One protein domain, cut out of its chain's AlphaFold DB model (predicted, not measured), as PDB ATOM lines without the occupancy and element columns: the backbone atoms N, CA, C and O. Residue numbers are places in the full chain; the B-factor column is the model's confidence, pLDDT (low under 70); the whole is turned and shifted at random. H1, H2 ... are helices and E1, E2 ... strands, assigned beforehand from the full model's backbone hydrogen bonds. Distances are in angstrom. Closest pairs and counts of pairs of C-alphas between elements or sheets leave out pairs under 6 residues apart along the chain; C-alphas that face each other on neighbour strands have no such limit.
ATOM      1  N   ARG A  35     109.909 138.022  75.706       93.44
ATOM      2  CA  ARG A  35     110.555 139.252  75.189       93.44
ATOM      3  C   ARG A  35     111.113 140.165  76.283       93.44
ATOM      4  O   ARG A  35     111.872 141.079  75.977       93.44
ATOM      5  N   THR A  36     110.734 139.931  77.534       95.88
ATOM      6  CA  THR A  36     111.290 140.574  78.729       95.88
ATOM      7  C   THR A  36     112.567 139.904  79.230       95.88
ATOM      8  O   THR A  36     113.290 140.523  80.009       95.88
ATOM      9  N   LEU A  37     112.893 138.683  78.774       95.81
ATOM     10  CA  LEU A  37     114.063 137.937  79.243       95.81
ATOM     11  C   LEU A  37     115.373 138.737  79.120       95.81
ATOM     12  O   LEU A  37     116.126 138.739  80.090       95.81
ATOM     13  N   PRO A  38     115.641 139.499  78.036       96.44
ATOM     14  CA  PRO A  38     116.853 140.318  77.957       96.44
ATOM     15  C   PRO A  38     116.959 141.380  79.061       96.44
ATOM     16  O   PRO A  38     118.057 141.682  79.523       96.44
ATOM     17  N   ILE A  39     115.831 141.946  79.505       97.06
ATOM     18  CA  ILE A  39     115.802 142.912  80.614       97.06
ATOM     19  C   ILE A  39     115.984 142.174  81.944       97.06
ATOM     20  O   ILE A  39     116.762 142.610  82.787       97.06
ATOM     21  N   ALA A  40     115.341 141.014  82.110       97.50
ATOM     22  CA  ALA A  40     115.534 140.168  83.284       97.50
ATOM     23  C   ALA A  40     117.001 139.728  83.449       97.50
ATOM     24  O   ALA A  40     117.537 139.780  84.552       97.50
ATOM     25  N   MET A  41     117.689 139.379  82.356       97.81
ATOM     26  CA  MET A  41     119.120 139.059  82.354       97.81
ATOM     27  C   MET A  41     119.974 140.240  82.830       97.81
ATOM     28  O   MET A  41     120.847 140.050  83.671       97.81
ATOM     29  N   GLN A  42     119.682 141.464  82.373       97.12
ATOM     30  CA  GLN A  42     120.372 142.670  82.858       97.12
ATOM     31  C   GLN A  42     120.158 142.887  84.361       97.12
ATOM     32  O   GLN A  42     121.098 143.233  85.074       97.12
ATOM     33  N   ILE A  43     118.938 142.653  84.853       97.25
ATOM     34  CA  ILE A  43     118.602 142.750  86.280       97.25
ATOM     35  C   ILE A  43     119.376 141.707  87.099       97.25
ATOM     36  O   ILE A  43     119.954 142.045  88.134       97.25
ATOM     37  N   ILE A  44     119.438 140.460  86.625       97.38
ATOM     38  CA  ILE A  44     120.234 139.390  87.243       97.38
ATOM     39  C   ILE A  44     121.705 139.796  87.316       97.38
ATOM     40  O   ILE A  44     122.326 139.705  88.376       97.38
ATOM     41  N   ASP A  45     122.264 140.260  86.200       96.81
ATOM     42  CA  ASP A  45     123.682 140.581  86.104       96.81
ATOM     43  C   ASP A  45     124.049 141.767  87.001       96.81
ATOM     44  O   ASP A  45     125.032 141.680  87.743       96.81
ATOM     45  N   ALA A  46     123.208 142.804  87.046       95.50
ATOM     46  CA  ALA A  46     123.357 143.933  87.964       95.50
ATOM     47  C   ALA A  46     123.342 143.489  89.440       95.50
ATOM     48  O   ALA A  46     124.146 143.968  90.243       95.50
ATOM     49  N   GLN A  47     122.482 142.530  89.796       94.88
ATOM     50  CA  GLN A  47     122.376 142.021  91.166       94.88
ATOM     51  C   GLN A  47     123.507 141.044  91.543       94.88
ATOM     52  O   GLN A  47     123.812 140.857  92.723       94.88
ATOM     53  N   SER A  48     124.164 140.429  90.558       90.62
ATOM     54  CA  SER A  48     125.158 139.366  90.753       90.62
ATOM     55  C   SER A  48     126.571 139.837  91.149       90.62
ATOM     56  O   SER A  48     127.464 139.008  91.314       90.62
ATOM     57  N   LYS A  49     126.801 141.148  91.331       87.75
ATOM     58  CA  LYS A  49     128.075 141.741  91.810       87.75
ATOM     59  C   LYS A  49     129.324 141.230  91.066       87.75
ATOM     60  O   LYS A  49     130.256 140.705  91.674       87.75
ATOM     61  N   GLY A  50     129.343 141.362  89.739       88.38
ATOM     62  CA  GLY A  50     130.486 140.945  88.911       88.38
ATOM     63  C   GLY A  50     130.573 139.433  88.686       88.38
ATOM     64  O   GLY A  50     131.619 138.916  88.298       88.38
ATOM     65  N   GLN A  51     129.485 138.706  88.947       92.56
ATOM     66  CA  GLN A  51     129.352 137.277  88.687       92.56
ATOM     67  C   GLN A  51     128.107 137.016  87.814       92.56
ATOM     68  O   GLN A  51     127.199 136.319  88.269       92.56
ATOM     69  N   PRO A  52     128.063 137.557  86.576       94.06
ATOM     70  CA  PRO A  52     126.864 137.565  85.737       94.06
ATOM     71  C   PRO A  52     126.311 136.158  85.524       94.06
ATOM     72  O   PRO A  52     127.066 135.216  85.257       94.06
ATOM     73  N   ALA A  53     124.995 136.024  85.680       96.94
ATOM     74  CA  ALA A  53     124.258 134.764  85.612       96.94
ATOM     75  C   ALA A  53     123.142 134.786  84.553       96.94
ATOM     76  O   ALA A  53     122.575 133.736  84.255       96.94
ATOM     77  N   GLY A  54     122.854 135.940  83.941       96.56
ATOM     78  CA  GLY A  54     121.831 136.089  82.908       96.56
ATOM     79  C   GLY A  54     122.090 135.196  81.696       96.56
ATOM     80  O   GLY A  54     121.175 134.536  81.212       96.56
ATOM     81  N   HIS A  55     123.346 135.086  81.250       95.69
ATOM     82  CA  HIS A  55     123.701 134.187  80.144       95.69
ATOM     83  C   HIS A  55     123.438 132.712  80.490       95.69
ATOM     84  O   HIS A  55     122.923 131.968  79.662       95.69
ATOM     85  N   VAL A  56     123.702 132.291  81.733       97.19
ATOM     86  CA  VAL A  56     123.389 130.921  82.179       97.19
ATOM     87  C   VAL A  56     121.887 130.667  82.121       97.19
ATOM     88  O   VAL A  56     121.478 129.617  81.639       97.19
ATOM     89  N   LEU A  57     121.060 131.633  82.534       96.69
ATOM     90  CA  LEU A  57     119.605 131.528  82.397       96.69
ATOM     91  C   LEU A  57     119.187 131.378  80.928       96.69
ATOM     92  O   LEU A  57     118.334 130.548  80.619       96.69
ATOM     93  N   PHE A  58     119.800 132.144  80.025       95.75
ATOM     94  CA  PHE A  58     119.546 132.035  78.591       95.75
ATOM     95  C   PHE A  58     119.898 130.642  78.041       95.75
ATOM     96  O   PHE A  58     119.075 130.055  77.343       95.75
ATOM     97  N   CYS A  59     121.046 130.067  78.421       94.75
ATOM     98  CA  CYS A  59     121.428 128.701  78.035       94.75
ATOM     99  C   CYS A  59     120.398 127.648  78.476       94.75
ATOM    100  O   CYS A  59     120.147 126.691  77.748       94.75
ATOM    101  N   LEU A  60     119.782 127.812  79.652       94.56
ATOM    102  CA  LEU A  60     118.710 126.914  80.097       94.56
ATOM    103  C   LEU A  60     117.440 127.100  79.250       94.56
ATOM    104  O   LEU A  60     116.819 126.117  78.858       94.56
ATOM    105  N   TRP A  61     117.077 128.347  78.934       92.81
ATOM    106  CA  TRP A  61     115.893 128.681  78.132       92.81
ATOM    107  C   TRP A  61     115.944 128.127  76.708       92.81
ATOM    108  O   TRP A  61     114.955 127.596  76.214       92.81
ATOM    109  N   VAL A  62     117.093 128.208  76.041       91.19
ATOM    110  CA  VAL A  62     117.224 127.683  74.669       91.19
ATOM    111  C   VAL A  62     117.202 126.152  74.608       91.19
ATOM    112  O   VAL A  62     117.006 125.591  73.536       91.19
ATOM    113  N   ARG A  63     117.368 125.477  75.753       89.12
ATOM    114  CA  ARG A  63     117.275 124.014  75.906       89.12
ATOM    115  C   ARG A  63     115.894 123.537  76.343       89.12
ATOM    116  O   ARG A  63     115.636 122.336  76.335       89.12
ATOM    117  N   MET A  64     115.037 124.458  76.769       84.00
ATOM    118  CA  MET A  64     113.687 124.159  77.208       84.00
ATOM    119  C   MET A  64     112.844 123.762  75.977       84.00
ATOM    120  O   MET A  64     112.690 124.593  75.078       84.00
ATOM    121  N   PRO A  65     112.294 122.528  75.905       73.25
ATOM    122  CA  PRO A  65     111.224 122.217  74.947       73.25
ATOM    123  C   PRO A  65     109.971 123.037  75.312       73.25
ATOM    124  O   PRO A  65     110.017 123.807  76.257       73.25
ATOM    125  N   ASP A  66     108.811 122.891  74.672       82.19
ATOM    126  CA  ASP A  66     107.584 123.623  75.076       82.19
ATOM    127  C   ASP A  66     107.043 123.253  76.500       82.19
ATOM    128  O   ASP A  66     105.853 123.359  76.787       82.19
ATOM    129  N   HIS A  67     107.908 122.807  77.422       87.00
ATOM    130  CA  HIS A  67     107.659 122.419  78.802       87.00
ATOM    131  C   HIS A  67     108.723 123.014  79.758       87.00
ATOM    132  O   HIS A  67     109.913 122.888  79.483       87.00
ATOM    133  N   PRO A  68     108.351 123.609  80.913       90.69
ATOM    134  CA  PRO A  68     109.248 124.411  81.768       90.69
ATOM    135  C   PRO A  68     110.289 123.630  82.574       90.69
ATOM    136  O   PRO A  68     111.049 124.226  83.334       90.69
ATOM    137  N   VAL A  69     110.323 122.306  82.453       94.50
ATOM    138  CA  VAL A  69     111.246 121.437  83.196       94.50
ATOM    139  C   VAL A  69     112.282 120.870  82.245       94.50
ATOM    140  O   VAL A  69     111.926 120.312  81.208       94.50
ATOM    141  N   ILE A  70     113.547 120.966  82.643       94.44
ATOM    142  CA  ILE A  70     114.687 120.373  81.951       94.44
ATOM    143  C   ILE A  70     115.453 119.438  82.887       94.44
ATOM    144  O   ILE A  70     115.540 119.659  84.101       94.44
ATOM    145  N   THR A  71     116.045 118.409  82.287       95.50
ATOM    146  CA  THR A  71     116.949 117.479  82.963       95.50
ATOM    147  C   THR A  71     118.379 117.782  82.534       95.50
ATOM    148  O   THR A  71     118.689 117.821  81.345       95.50
ATOM    149  N   ILE A  72     119.259 118.013  83.504       95.38
ATOM    150  CA  ILE A  72     120.680 118.275  83.287       95.38
ATOM    151  C   ILE A  72     121.449 117.001  83.618       95.38
ATOM    152  O   ILE A  72     121.729 116.698  84.779       95.38
ATOM    153  N   GLU A  73     121.805 116.258  82.576       94.25
ATOM    154  CA  GLU A  73     122.590 115.029  82.705       94.25
ATOM    155  C   GLU A  73     124.091 115.323  82.748       94.25
ATOM    156  O   GLU A  73     124.808 114.761  83.578       94.25
ATOM    157  N   ASN A  74     124.551 116.261  81.914       94.31
ATOM    158  CA  ASN A  74     125.956 116.639  81.807       94.31
ATOM    159  C   ASN A  74     126.179 118.143  82.076       94.31
ATOM    160  O   ASN A  74     126.144 118.958  81.150       94.31
ATOM    161  N   PRO A  75     126.465 118.531  83.334       94.81
ATOM    162  CA  PRO A  75     126.776 119.915  83.696       94.81
ATOM    163  C   PRO A  75     127.972 120.520  82.950       94.81
ATOM    164  O   PRO A  75     128.036 121.737  82.800       94.81
ATOM    165  N   SER A  76     128.924 119.699  82.485       95.19
ATOM    166  CA  SER A  76     130.112 120.205  81.783       95.19
ATOM    167  C   SER A  76     129.770 120.803  80.418       95.19
ATOM    168  O   SER A  76     130.299 121.857  80.073       95.19
ATOM    169  N   THR A  77     128.815 120.208  79.696       94.31
ATOM    170  CA  THR A  77     128.318 120.735  78.418       94.31
ATOM    171  C   THR A  77     127.672 122.105  78.601       94.31
ATOM    172  O   THR A  77     128.003 123.042  77.881       94.31
ATOM    173  N   LEU A  78     126.808 122.259  79.610       95.00
ATOM    174  CA  LEU A  78     126.142 123.537  79.873       95.00
ATOM    175  C   LEU A  78     127.118 124.606  80.372       95.00
ATOM    176  O   LEU A  78     126.951 125.783  80.061       95.00
ATOM    177  N   ALA A  79     128.140 124.217  81.137       96.50
ATOM    178  CA  ALA A  79     129.189 125.141  81.546       96.50
ATOM    179  C   ALA A  79     129.967 125.672  80.330       96.50
ATOM    180  O   ALA A  79     130.174 126.881  80.231       96.50
ATOM    181  N   ALA A  80     130.333 124.790  79.396       95.31
ATOM    182  CA  ALA A  80     131.036 125.158  78.172       95.31
ATOM    183  C   ALA A  80     130.188 126.059  77.256       95.31
ATOM    184  O   ALA A  80     130.684 127.069  76.766       95.31
ATOM    185  N   GLU A  81     128.901 125.750  77.075       93.75
ATOM    186  CA  GLU A  81     127.971 126.572  76.282       93.75
ATOM    187  C   GLU A  81     127.723 127.953  76.884       93.75
ATOM    188  O   GLU A  81     127.554 128.924  76.152       93.75
ATOM    189  N   ALA A  82     127.754 128.058  78.214       94.62
ATOM    190  CA  ALA A  82     127.717 129.339  78.910       94.62
ATOM    191  C   ALA A  82     129.055 130.107  78.845       94.62
ATOM    192  O   ALA A  82     129.188 131.162  79.466       94.62
ATOM    193  N   GLY A  83     130.051 129.580  78.124       94.75
ATOM    194  CA  GLY A  83     131.358 130.200  77.917       94.75
ATOM    195  C   GLY A  83     132.358 129.985  79.055       94.75
ATOM    196  O   GLY A  83     133.398 130.643  79.080       94.75
ATOM    197  N   PHE A  84     132.083 129.092  80.011       96.12
ATOM    198  CA  PHE A  84     133.038 128.762  81.069       96.12
ATOM    199  C   PHE A  84     134.013 127.683  80.596       96.12
ATOM    200  O   PHE A  84     133.608 126.603  80.173       96.12
ATOM    201  N   LEU A  85     135.311 127.964  80.719       92.06
ATOM    202  CA  LEU A  85     136.396 127.085  80.280       92.06
ATOM    203  C   LEU A  85     137.324 126.720  81.451       92.06
ATOM    204  O   LEU A  85     137.356 127.404  82.477       92.06
ATOM    205  N   GLY A  86     138.097 125.647  81.278       93.50
ATOM    206  CA  GLY A  86     139.091 125.176  82.247       93.50
ATOM    207  C   GLY A  86     138.526 124.309  83.378       93.50
ATOM    208  O   GLY A  86     137.335 124.010  83.439       93.50
ATOM    209  N   GLU A  87     139.401 123.912  84.304       94.12
ATOM    210  CA  GLU A  87     139.104 122.929  85.363       94.12
ATOM    211  C   GLU A  87     137.957 123.352  86.293       94.12
ATOM    212  O   GLU A  87     137.228 122.519  86.824       94.12
ATOM    213  N   ARG A  88     137.755 124.665  86.460       95.44
ATOM    214  CA  ARG A  88     136.732 125.239  87.349       95.44
ATOM    215  C   ARG A  88     135.458 125.664  86.618       95.44
ATOM    216  O   ARG A  88     134.630 126.366  87.207       95.44
ATOM    217  N   ALA A  89     135.283 125.272  85.354       96.38
ATOM    218  CA  ALA A  89     134.127 125.664  84.548       96.38
ATOM    219  C   ALA A  89     132.805 125.232  85.200       96.38
ATOM    220  O   ALA A  89     131.916 126.057  85.419       96.38
ATOM    221  N   VAL A  90     132.711 123.959  85.599       96.75
ATOM    222  CA  VAL A  90     131.509 123.390  86.230       96.75
ATOM    223  C   VAL A  90     131.204 124.064  87.568       96.75
ATOM    224  O   VAL A  90     130.048 124.369  87.852       96.75
ATOM    225  N   ASP A  91     132.218 124.344  88.386       96.81
ATOM    226  CA  ASP A  91     132.023 125.009  89.679       96.81
ATOM    227  C   ASP A  91     131.573 126.463  89.518       96.81
ATOM    228  O   ASP A  91     130.685 126.934  90.237       96.81
ATOM    229  N   THR A  92     132.142 127.166  88.536       96.88
ATOM    230  CA  THR A  92     131.735 128.531  88.182       96.88
ATOM    231  C   THR A  92     130.285 128.546  87.714       96.88
ATOM    232  O   THR A  92     129.482 129.333  88.223       96.88
ATOM    233  N   TRP A  93     129.920 127.620  86.827       97.69
ATOM    234  CA  TRP A  93     128.552 127.431  86.361       97.69
ATOM    235  C   TRP A  93     127.587 127.109  87.514       97.69
ATOM    236  O   TRP A  93     126.568 127.783  87.667       97.69
ATOM    237  N   ARG A  94     127.935 126.177  88.411       97.12
ATOM    238  CA  ARG A  94     127.133 125.850  89.608       97.12
ATOM    239  C   ARG A  94     126.906 127.065  90.499       97.12
ATOM    240  O   ARG A  94     125.812 127.234  91.030       97.12
ATOM    241  N   ARG A  95     127.904 127.941  90.662       97.19
ATOM    242  CA  ARG A  95     127.736 129.193  91.414       97.19
ATOM    243  C   ARG A  95     126.701 130.110  90.755       97.19
ATOM    244  O   ARG A  95     125.911 130.709  91.476       97.19
ATOM    245  N   ARG A  96     126.661 130.189  89.419       97.81
ATOM    246  CA  ARG A  96     125.614 130.935  88.692       97.81
ATOM    247  C   ARG A  96     124.240 130.300  88.852       97.81
ATOM    248  O   ARG A  96     123.287 131.019  89.123       97.81
ATOM    249  N   MET A  97     124.148 128.974  88.776       97.81
ATOM    250  CA  MET A  97     122.900 128.245  89.029       97.81
ATOM    251  C   MET A  97     122.349 128.528  90.432       97.81
ATOM    252  O   MET A  97     121.159 128.795  90.580       97.81
ATOM    253  N   LYS A  98     123.211 128.566  91.459       97.81
ATOM    254  CA  LYS A  98     122.817 128.985  92.817       97.81
ATOM    255  C   LYS A  98     122.249 130.403  92.820       97.81
ATOM    256  O   LYS A  98     121.151 130.602  93.323       97.81
ATOM    257  N   THR A  99     122.928 131.357  92.178       97.56
ATOM    258  CA  THR A  99     122.419 132.732  92.040       97.56
ATOM    259  C   THR A  99     121.048 132.777  91.363       97.56
ATOM    260  O   THR A  99     120.158 133.454  91.862       97.56
ATOM    261  N   LEU A 100     120.837 132.035  90.272       98.00
ATOM    262  CA  LEU A 100     119.537 131.991  89.589       98.00
ATOM    263  C   LEU A 100     118.423 131.440  90.486       98.00
ATOM    264  O   LEU A 100     117.307 131.959  90.465       98.00
ATOM    265  N   ARG A 101     118.726 130.421  91.295       97.88
ATOM    266  CA  ARG A 101     117.780 129.865  92.268       97.88
ATOM    267  C   ARG A 101     117.449 130.869  93.371       97.88
ATOM    268  O   ARG A 101     116.281 131.078  93.689       97.88
ATOM    269  N   ASP A 102     118.466 131.525  93.921       96.88
ATOM    270  CA  ASP A 102     118.306 132.515  94.992       96.88
ATOM    271  C   ASP A 102     117.531 133.759  94.517       96.88
ATOM    272  O   ASP A 102     116.885 134.442  95.313       96.88
ATOM    273  N   LEU A 103     117.579 134.040  93.211       97.12
ATOM    274  CA  LEU A 103     116.808 135.084  92.535       97.12
ATOM    275  C   LEU A 103     115.444 134.608  92.000       97.12
ATOM    276  O   LEU A 103     114.766 135.378  91.330       97.12
ATOM    277  N   GLN A 104     115.030 133.373  92.305       97.06
ATOM    278  CA  GLN A 104     113.736 132.787  91.919       97.06
ATOM    279  C   GLN A 104     113.514 132.613  90.407       97.06
ATOM    280  O   GLN A 104     112.378 132.414  89.985       97.06
ATOM    281  N   PHE A 105     114.571 132.616  89.587       97.75
ATOM    282  CA  PHE A 105     114.471 132.318  88.147       97.75
ATOM    283  C   PHE A 105     114.422 130.821  87.839       97.75
ATOM    284  O   PHE A 105     113.986 130.420  86.760       97.75
ATOM    285  N   ILE A 106     114.885 129.993  88.778       97.81
ATOM    286  CA  ILE A 106     114.840 128.539  88.663       97.81
ATOM    287  C   ILE A 106     114.453 127.893  89.990       97.81
ATOM    288  O   ILE A 106     114.800 128.377  91.068       97.81
ATOM    289  N   ILE A 107     113.793 126.745  89.897       97.69
ATOM    290  CA  ILE A 107     113.564 125.816  91.002       97.69
ATOM    291  C   ILE A 107     114.317 124.528  90.685       97.69
ATOM    292  O   ILE A 107     114.328 124.068  89.548       97.69
ATOM    293  N   THR A 108     114.976 123.949  91.684       97.56
ATOM    294  CA  THR A 108     115.930 122.854  91.471       97.56
ATOM    295  C   THR A 108     115.606 121.682  92.380       97.56
ATOM    296  O   THR A 108     115.337 121.892  93.565       97.56
ATOM    297  N   LYS A 109     115.693 120.458  91.862       97.25
ATOM    298  CA  LYS A 109     115.662 119.231  92.660       97.25
ATOM    299  C   LYS A 109     116.896 118.371  92.355       97.25
ATOM    300  O   LYS A 109     117.290 118.273  91.187       97.25
ATOM    301  N   PRO A 110     117.497 117.739  93.380       97.31
ATOM    302  CA  PRO A 110     118.650 116.875  93.185       97.31
ATOM    303  C   PRO A 110     118.273 115.601  92.417       97.31
ATOM    304  O   PRO A 110     117.122 115.163  92.434       97.31
ATOM    305  N   GLY A 111     119.264 114.991  91.775       96.06
ATOM    306  CA  GLY A 111     119.138 113.717  91.068       96.06
ATOM    307  C   GLY A 111     120.506 113.135  90.718       96.06
ATOM    308  O   GLY A 111     121.498 113.470  91.368       96.06
ATOM    309  N   ALA A 112     120.571 112.287  89.689       94.19
ATOM    310  CA  ALA A 112     121.772 111.515  89.352       94.19
ATOM    311  C   ALA A 112     123.013 112.389  89.088       94.19
ATOM    312  O   ALA A 112     124.114 112.046  89.509       94.19
ATOM    313  N   SER A 113     122.832 113.557  88.463       91.69
ATOM    314  CA  SER A 113     123.930 114.481  88.127       91.69
ATOM    315  C   SER A 113     124.188 115.567  89.186       91.69
ATOM    316  O   SER A 113     124.925 116.526  88.935       91.69
ATOM    317  N   GLY A 114     123.587 115.443  90.376       93.38
ATOM    318  CA  GLY A 114     123.774 116.349  91.514       93.38
ATOM    319  C   GLY A 114     122.593 117.291  91.787       93.38
ATOM    320  O   GLY A 114     121.463 117.037  91.380       93.38
ATOM    321  N   GLU A 115     122.861 118.390  92.506       95.88
ATOM    322  CA  GLU A 115     121.859 119.352  93.019       95.88
ATOM    323  C   GLU A 115     120.988 119.998  91.925       95.88
ATOM    324  O   GLU A 115     119.831 120.334  92.171       95.88
ATOM    325  N   PHE A 116     121.535 120.145  90.714       96.88
ATOM    326  CA  PHE A 116     120.880 120.787  89.569       96.88
ATOM    327  C   PHE A 116     120.407 119.788  88.509       96.88
ATOM    328  O   PHE A 116     120.296 120.159  87.350       96.88
ATOM    329  N   HIS A 117     120.166 118.523  88.864       96.94
ATOM    330  CA  HIS A 117     119.760 117.523  87.873       96.94
ATOM    331  C   HIS A 117     118.368 117.807  87.295       96.94
ATOM    332  O   HIS A 117     118.202 117.782  86.081       96.94
ATOM    333  N   TYR A 118     117.386 118.138  88.136       96.81
ATOM    334  CA  TYR A 118     116.074 118.587  87.677       96.81
ATOM    335  C   TYR A 118     115.947 120.088  87.894       96.81
ATOM    336  O   TYR A 118     116.051 120.565  89.030       96.81
ATOM    337  N   VAL A 119     115.698 120.833  86.821       97.31
ATOM    338  CA  VAL A 119     115.544 122.287  86.875       97.31
ATOM    339  C   VAL A 119     114.218 122.676  86.242       97.31
ATOM    340  O   VAL A 119     113.947 122.340  85.097       97.31
ATOM    341  N   MET A 120     113.395 123.400  86.993       96.69
ATOM    342  CA  MET A 120     112.195 124.051  86.489       96.69
ATOM    343  C   MET A 120     112.480 125.538  86.302       96.69
ATOM    344  O   MET A 120     112.866 126.221  87.253       96.69
ATOM    345  N   LEU A 121     112.283 126.034  85.086       96.06
ATOM    346  CA  LEU A 121     112.320 127.454  84.765       96.06
ATOM    347  C   LEU A 121     111.040 128.113  85.281       96.06
ATOM    348  O   LEU A 121     109.933 127.631  85.035       96.06
ATOM    349  N   THR A 122     111.186 129.205  86.026       95.94
ATOM    350  CA  THR A 122     110.043 129.992  86.497       95.94
ATOM    351  C   THR A 122     109.686 131.069  85.476       95.94
ATOM    352  O   THR A 122     110.460 131.368  84.562       95.94
ATOM    353  N   ASN A 123     108.506 131.681  85.622       95.56
ATOM    354  CA  ASN A 123     108.174 132.852  84.820       95.56
ATOM    355  C   ASN A 123     109.167 133.991  85.162       95.56
ATOM    356  O   ASN A 123     109.166 134.467  86.303       95.56
ATOM    357  N   PRO A 124     109.987 134.471  84.204       96.00
ATOM    358  CA  PRO A 124     110.977 135.509  84.477       96.00
ATOM    359  C   PRO A 124     110.338 136.838  84.892       96.00
ATOM    360  O   PRO A 124     110.952 137.588  85.647       96.00
ATOM    361  N   ASN A 125     109.105 137.127  84.461       97.69
ATOM    362  CA  ASN A 125     108.382 138.331  84.870       97.69
ATOM    363  C   ASN A 125     108.017 138.274  86.356       97.69
ATOM    364  O   ASN A 125     108.234 139.239  87.088       97.69
ATOM    365  N   ALA A 126     107.541 137.114  86.812       97.31
ATOM    366  CA  ALA A 126     107.249 136.869  88.220       97.31
ATOM    367  C   ALA A 126     108.517 136.944  89.089       97.31
ATOM    368  O   ALA A 126     108.488 137.523  90.175       97.31
ATOM    369  N   ALA A 127     109.644 136.415  88.600       97.56
ATOM    370  CA  ALA A 127     110.923 136.486  89.303       97.56
ATOM    371  C   ALA A 127     111.424 137.935  89.454       97.56
ATOM    372  O   ALA A 127     111.814 138.340  90.550       97.56
ATOM    373  N   VAL A 128     111.352 138.752  88.395       98.00
ATOM    374  CA  VAL A 128     111.714 140.181  88.469       98.00
ATOM    375  C   VAL A 128     110.810 140.934  89.446       98.00
ATOM    376  O   VAL A 128     111.300 141.741  90.238       98.00
ATOM    377  N   GLU A 129     109.509 140.649  89.444       97.75
ATOM    378  CA  GLU A 129     108.568 141.260  90.385       97.75
ATOM    379  C   GLU A 129     108.893 140.905  91.840       97.75
ATOM    380  O   GLU A 129     108.904 141.773  92.716       97.75
ATOM    381  N   TRP A 130     109.253 139.648  92.103       97.56
ATOM    382  CA  TRP A 130     109.710 139.229  93.426       97.56
ATOM    383  C   TRP A 130     110.996 139.953  93.838       97.56
ATOM    384  O   TRP A 130     111.145 140.392  94.985       97.56
ATOM    385  N   MET A 131     111.934 140.125  92.900       97.44
ATOM    386  CA  MET A 131     113.157 140.880  93.156       97.44
ATOM    387  C   MET A 131     112.848 142.344  93.485       97.44
ATOM    388  O   MET A 131     113.512 142.909  94.357       97.44
ATOM    389  N   ARG A 132     111.842 142.953  92.838       97.12
ATOM    390  CA  ARG A 132     111.399 144.316  93.156       97.12
ATOM    391  C   ARG A 132     110.895 144.411  94.592       97.12
ATOM    392  O   ARG A 132     111.373 145.266  95.329       97.12
ATOM    393  N   GLN A 133     110.007 143.507  95.004       95.75
ATOM    394  CA  GLN A 133     109.514 143.451  96.388       95.75
ATOM    395  C   GLN A 133     110.635 143.213  97.408       95.75
ATOM    396  O   GLN A 133     110.580 143.701  98.533       95.75
ATOM    397  N   SER A 134     111.680 142.496  96.996       95.69
ATOM    398  CA  SER A 134     112.854 142.206  97.821       95.69
ATOM    399  C   SER A 134     113.921 143.311  97.811       95.69
ATOM    400  O   SER A 134     115.007 143.084  98.342       95.69
ATOM    401  N   ASN A 135     113.669 144.471  97.189       95.81
ATOM    402  CA  ASN A 135     114.644 145.559  97.006       95.81
ATOM    403  C   ASN A 135     115.957 145.112  96.324       95.81
ATOM    404  O   ASN A 135     117.041 145.604  96.633       95.81
ATOM    405  N   LYS A 136     115.867 144.160  95.388       95.56
ATOM    406  CA  LYS A 136     116.998 143.597  94.618       95.56
ATOM    407  C   LYS A 136     117.051 144.093  93.168       95.56
ATOM    408  O   LYS A 136     117.768 143.519  92.355       95.56
ATOM    409  N   VAL A 137     116.271 145.119  92.821       95.69
ATOM    410  CA  VAL A 137     116.236 145.715  91.475       95.69
ATOM    411  C   VAL A 137     116.325 147.227  91.591       95.69
ATOM    412  O   VAL A 137     115.577 147.837  92.354       95.69
ATOM    413  N   GLN A 138     117.217 147.826  90.805       94.31
ATOM    414  CA  GLN A 138     117.350 149.277  90.689       94.31
ATOM    415  C   GLN A 138     116.130 149.889  89.988       94.31
ATOM    416  O   GLN A 138     115.623 149.315  89.022       94.31
ATOM    417  N   ASP A 139     115.709 151.081  90.416       95.62
ATOM    418  CA  ASP A 139     114.502 151.745  89.903       95.62
ATOM    419  C   ASP A 139     114.520 151.929  88.384       95.62
ATOM    420  O   ASP A 139     113.551 151.581  87.715       95.62
ATOM    421  N   GLY A 140     115.637 152.394  87.816       96.19
ATOM    422  CA  GLY A 140     115.749 152.605  86.368       96.19
ATOM    423  C   GLY A 140     115.613 151.314  85.552       96.19
ATOM    424  O   GLY A 140     114.994 151.314  84.490       96.19
ATOM    425  N   LEU A 141     116.146 150.192  86.049       95.44
ATOM    426  CA  LEU A 141     116.000 148.891  85.386       95.44
ATOM    427  C   LEU A 141     114.578 148.346  85.528       95.44
ATOM    428  O   LEU A 141     114.034 147.802  84.567       95.44
ATOM    429  N   TYR A 142     113.966 148.521  86.700       97.75
ATOM    430  CA  TYR A 142     112.583 148.113  86.917       97.75
ATOM    431  C   TYR A 142     111.601 148.946  86.085       97.75
ATOM    432  O   TYR A 142     110.683 148.376  85.510       97.75
ATOM    433  N   GLY A 143     111.825 150.258  85.944       96.88
ATOM    434  CA  GLY A 143     111.037 151.141  85.076       96.88
ATOM    435  C   GLY A 143     110.997 150.632  83.634       96.88
ATOM    436  O   GLY A 143     109.933 150.365  83.084       96.88
ATOM    437  N   ARG A 144     112.170 150.336  83.064       96.31
ATOM    438  CA  ARG A 144     112.275 149.756  81.713       96.31
ATOM    439  C   ARG A 144     111.580 148.398  81.591       96.31
ATOM    440  O   ARG A 144     111.024 148.078  80.545       96.31
ATOM    441  N   PHE A 145     111.644 147.577  82.637       97.56
ATOM    442  CA  PHE A 145     110.962 146.285  82.675       97.56
ATOM    443  C   PHE A 145     109.437 146.446  82.711       97.56
ATOM    444  O   PHE A 145     108.746 145.827  81.901       97.56
ATOM    445  N   ILE A 146     108.913 147.286  83.609       96.50
ATOM    446  CA  ILE A 146     107.470 147.450  83.801       96.50
ATOM    447  C   ILE A 146     106.813 148.133  82.599       96.50
ATOM    448  O   ILE A 146     105.725 147.729  82.205       96.50
ATOM    449  N   GLU A 147     107.496 149.087  81.960       96.00
ATOM    450  CA  GLU A 147     107.044 149.731  80.720       96.00
ATOM    451  C   GLU A 147     106.961 148.737  79.555       96.00
ATOM    452  O   GLU A 147     106.049 148.811  78.732       96.00
ATOM    453  N   ARG A 148     107.863 147.746  79.506       95.94
ATOM    454  CA  ARG A 148     107.898 146.753  78.423       95.94
ATOM    455  C   ARG A 148     106.762 145.732  78.494       95.94
ATOM    456  O   ARG A 148     106.363 145.195  77.463       95.94
ATOM    457  N   LEU A 149     106.255 145.425  79.685       95.56
ATOM    458  CA  LEU A 149     105.202 144.425  79.880       95.56
ATOM    459  C   LEU A 149     103.895 144.722  79.123       95.56
ATOM    460  O   LEU A 149     103.441 143.825  78.405       95.56
ATOM    461  N   PRO A 150     103.278 145.919  79.226       94.94
ATOM    462  CA  PRO A 150     102.065 146.231  78.475       94.94
ATOM    463  C   PRO A 150     102.314 146.240  76.962       94.94
ATOM    464  O   PRO A 150     101.480 145.732  76.217       94.94
ATOM    465  N   GLU A 151     103.480 146.704  76.497       93.50
ATOM    466  CA  GLU A 151     103.825 146.717  75.065       93.50
ATOM    467  C   GLU A 151     103.808 145.323  74.425       93.50
ATOM    468  O   GLU A 151     103.542 145.177  73.230       93.50
ATOM    469  N   ILE A 152     104.132 144.289  75.204       93.44
ATOM    470  CA  ILE A 152     104.156 142.902  74.729       93.44
ATOM    471  C   ILE A 152     102.930 142.095  75.173       93.44
ATOM    472  O   ILE A 152     102.866 140.907  74.861       93.44
ATOM    473  N   GLY A 153     101.985 142.714  75.890       93.25
ATOM    474  CA  GLY A 153     100.795 142.054  76.430       93.25
ATOM    475  C   GLY A 153     101.070 141.080  77.584       93.25
ATOM    476  O   GLY A 153     100.255 140.200  77.832       93.25
ATOM    477  N   ALA A 154     102.201 141.211  78.284       94.50
ATOM    478  CA  ALA A 154     102.609 140.303  79.367       94.50
ATOM    479  C   ALA A 154     102.308 140.844  80.776       94.50
ATOM    480  O   ALA A 154     102.724 140.251  81.767       94.50
ATOM    481  N   TYR A 155     101.596 141.970  80.894       94.81
ATOM    482  CA  TYR A 155     101.287 142.569  82.199       94.81
ATOM    483  C   TYR A 155     100.450 141.644  83.103       94.81
ATOM    484  O   TYR A 155     100.639 141.646  84.319       94.81
ATOM    485  N   GLY A 156      99.613 140.780  82.514       95.44
ATOM    486  CA  GLY A 156      98.828 139.784  83.252       95.44
ATOM    487  C   GLY A 156      99.674 138.817  84.093       95.44
ATOM    488  O   GLY A 156      99.206 138.342  85.123       95.44
ATOM    489  N   ASP A 157     100.943 138.589  83.735       95.44
ATOM    490  CA  ASP A 157     101.864 137.778  84.544       95.44
ATOM    491  C   ASP A 157     102.110 138.398  85.928       95.44
ATOM    492  O   ASP A 157     102.217 137.690  86.932       95.44
ATOM    493  N   ILE A 158     102.191 139.731  85.985       96.81
ATOM    494  CA  ILE A 158     102.414 140.489  87.221       96.81
ATOM    495  C   ILE A 158     101.162 140.478  88.091       96.81
ATOM    496  O   ILE A 158     101.243 140.314  89.308       96.81
ATOM    497  N   GLU A 159      99.994 140.626  87.475       96.38
ATOM    498  CA  GLU A 159      98.719 140.547  88.184       96.38
ATOM    499  C   GLU A 159      98.518 139.155  88.787       96.38
ATOM    500  O   GLU A 159      98.200 139.039  89.972       96.38
ATOM    501  N   ALA A 160      98.801 138.103  88.012       96.44
ATOM    502  CA  ALA A 160      98.686 136.722  88.459       96.44
ATOM    503  C   ALA A 160      99.595 136.419  89.661       96.44
ATOM    504  O   ALA A 160      99.132 135.848  90.653       96.44
ATOM    505  N   ILE A 161     100.873 136.825  89.617       96.50
ATOM    506  CA  ILE A 161     101.792 136.551  90.731       96.50
ATOM    507  C   ILE A 161     101.446 137.369  91.983       96.50
ATOM    508  O   ILE A 161     101.491 136.841  93.095       96.50
ATOM    509  N   ARG A 162     101.026 138.631  91.822       96.31
ATOM    510  CA  ARG A 162     100.584 139.466  92.947       96.31
ATOM    511  C   ARG A 162      99.335 138.888  93.607       96.31
ATOM    512  O   ARG A 162      99.307 138.776  94.831       96.31
ATOM    513  N   ALA A 163      98.345 138.468  92.818       96.31
ATOM    514  CA  ALA A 163      97.142 137.814  93.326       96.31
ATOM    515  C   ALA A 163      97.480 136.522  94.088       96.31
ATOM    516  O   ALA A 163      96.964 136.290  95.181       96.31
ATOM    517  N   HIS A 164      98.405 135.718  93.559       95.25
ATOM    518  CA  HIS A 164      98.886 134.516  94.234       95.25
ATOM    519  C   HIS A 164      99.511 134.824  95.605       95.25
ATOM    520  O   HIS A 164      99.196 134.154  96.589       95.25
ATOM    521  N   TRP A 165     100.356 135.853  95.710       95.00
ATOM    522  CA  TRP A 165     100.951 136.238  96.994       95.00
ATOM    523  C   TRP A 165      99.932 136.770  98.000       95.00
ATOM    524  O   TRP A 165     100.048 136.452  99.182       95.00
ATOM    525  N   VAL A 166      98.932 137.535  97.553       95.69
ATOM    526  CA  VAL A 166      97.828 137.978  98.420       95.69
ATOM    527  C   VAL A 166      97.091 136.766  98.993       95.69
ATOM    528  O   VAL A 166      96.959 136.662 100.212       95.69
ATOM    529  N   ALA A 167      96.727 135.797  98.149       94.88
ATOM    530  CA  ALA A 167      96.059 134.573  98.592       94.88
ATOM    531  C   ALA A 167      96.906 133.767  99.599       94.88
ATOM    532  O   ALA A 167      96.384 133.271 100.598       94.88
ATOM    533  N   LEU A 168      98.226 133.669  99.386       93.12
ATOM    534  CA  LEU A 168      99.135 133.018 100.338       93.12
ATOM    535  C   LEU A 168      99.181 133.742 101.692       93.12
ATOM    536  O   LEU A 168      99.200 133.087 102.736       93.12
ATOM    537  N   GLN A 169      99.195 135.076 101.693       92.31
ATOM    538  CA  GLN A 169      99.189 135.867 102.925       92.31
ATOM    539  C   GLN A 169      97.876 135.713 103.698       92.31
ATOM    540  O   GLN A 169      97.898 135.589 104.921       92.31
ATOM    541  N   GLU A 170      96.739 135.707 103.006       93.31
ATOM    542  CA  GLU A 170      95.426 135.488 103.617       93.31
ATOM    543  C   GLU A 170      95.317 134.087 104.229       93.31
ATOM    544  O   GLU A 170      94.914 133.949 105.386       93.31
ATOM    545  N   ALA A 171      95.772 133.057 103.509       92.19
ATOM    546  CA  ALA A 171      95.816 131.689 104.015       92.19
ATOM    547  C   ALA A 171      96.726 131.553 105.251       92.19
ATOM    548  O   ALA A 171      96.357 130.890 106.223       92.19
ATOM    549  N   ALA A 172      97.891 132.210 105.252       93.19
ATOM    550  CA  ALA A 172      98.803 132.211 106.394       93.19
ATOM    551  C   ALA A 172      98.180 132.884 107.630       93.19
ATOM    552  O   ALA A 172      98.222 132.312 108.720       93.19
ATOM    553  N   LYS A 173      97.538 134.049 107.457       92.38
ATOM    554  CA  LYS A 173      96.821 134.756 108.534       92.38
ATOM    555  C   LYS A 173      95.679 133.914 109.105       92.38
ATOM    556  O   LYS A 173      95.529 133.835 110.321       92.38
ATOM    557  N   ALA A 174      94.903 133.247 108.248       90.75
ATOM    558  CA  ALA A 174      93.826 132.357 108.679       90.75
ATOM    559  C   ALA A 174      94.359 131.151 109.475       90.75
ATOM    560  O   ALA A 174      93.803 130.797 110.516       90.75
ATOM    561  N   ALA A 175      95.468 130.550 109.032       90.56
ATOM    562  CA  ALA A 175      96.114 129.449 109.742       90.56
ATOM    563  C   ALA A 175      96.679 129.878 111.108       90.56
ATOM    564  O   ALA A 175      96.616 129.110 112.069       90.56
TER     565      ALA A 175
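This is residues 35 to 175 of the 207 residues of an uncharacterized protein of Pseudomonas stutzeri (UniProt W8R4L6). A small three-stranded sheet with H2 and H4 over one face and no helix over the other makes one part; beside it H1, H5 and H6 form a three-helix bundle, with H1 also packing on H2. H3 packs across the beginning of H4, and H7 meets H5 near its own beginning, while its residues 166 to 175 stick out free. The 141 printed residues hold seven named helices and three named strands, in the order H1 H2 E1 H3 H4 E2 E3 H5 H6 H7, mostly helix; the antiparallel sheet runs E1 E3 E2. The whole is compact, with a radius of gyration of the C-alphas of 16.0 A and spans of 47 by 37 by 29 A.

H1, residues 37 to 47, is the hub, touching three helices. It forms a helical hairpin with H2, residues 54 to 63, at a tilt of 36 degrees, only just steep; their closest C-alphas, of Met 41 and Gly 54, are 4.1 A apart. H5, residues 124 to 133, touches H1, the closest C-alphas being those of Ala 40 and Val 128, 6.4 A. H6, residues 139 to 151, touches H1 with residues 141 to 145 alone, at a shallow tilt of 13 degrees, opposite ways; the C-alphas of Ile 39 and Phe 145 are closest, 6.2 A. H7, residues 156 to 175, touches H5 with residues 157 to 161 alone, closest at the C-alphas of Ala 126 and Ile 161, 6.0 A. In the sheet, E3, residues 114 to 121, is the inner strand between E1, residues 69 to 71, and E2, residues 106 to 111. N 70 and O 119 are 2.8 A apart and N 109 and O 118 are 2.9 A apart, both within hydrogen-bond range. H4, residues 89 to 102, is on the sheet at a height of 9.7 A, along the strands, on the same face as H2 at 10.4 A, which runs across them: two layers. H3, residues 75 to 81, touches H4 about perpendicular at 86 degrees, the closest C-alphas being those of Ala 79 and Trp 93, 5.4 A. E1, H3, H4 and E2 form a split strand-helix-strand unit, with E3 between its two strands, and its crossover is right-handed. Every O i to N i+4 pair is within hydrogen-bond range in H1, H3, H4, H5 and H7; in H2 5 of 6 are, in H6 7 of 9.

H1 begins at C-alpha 37, (114.063, 137.937, 79.243). H4 is 20.2 A long, H6 19.0 A and E3 17.3 A; E3 bends by 54 degrees at residue 118. H7, 28.6 A long, ends at C-alpha 175, (96.114, 129.449, 109.742).

The C-alphas of Gly 86 and Ala 174 are the two farthest apart, 52.9 A. The printed part has no cut and no long link. Its mean pLDDT is 95.1, and no printed residue is under 70.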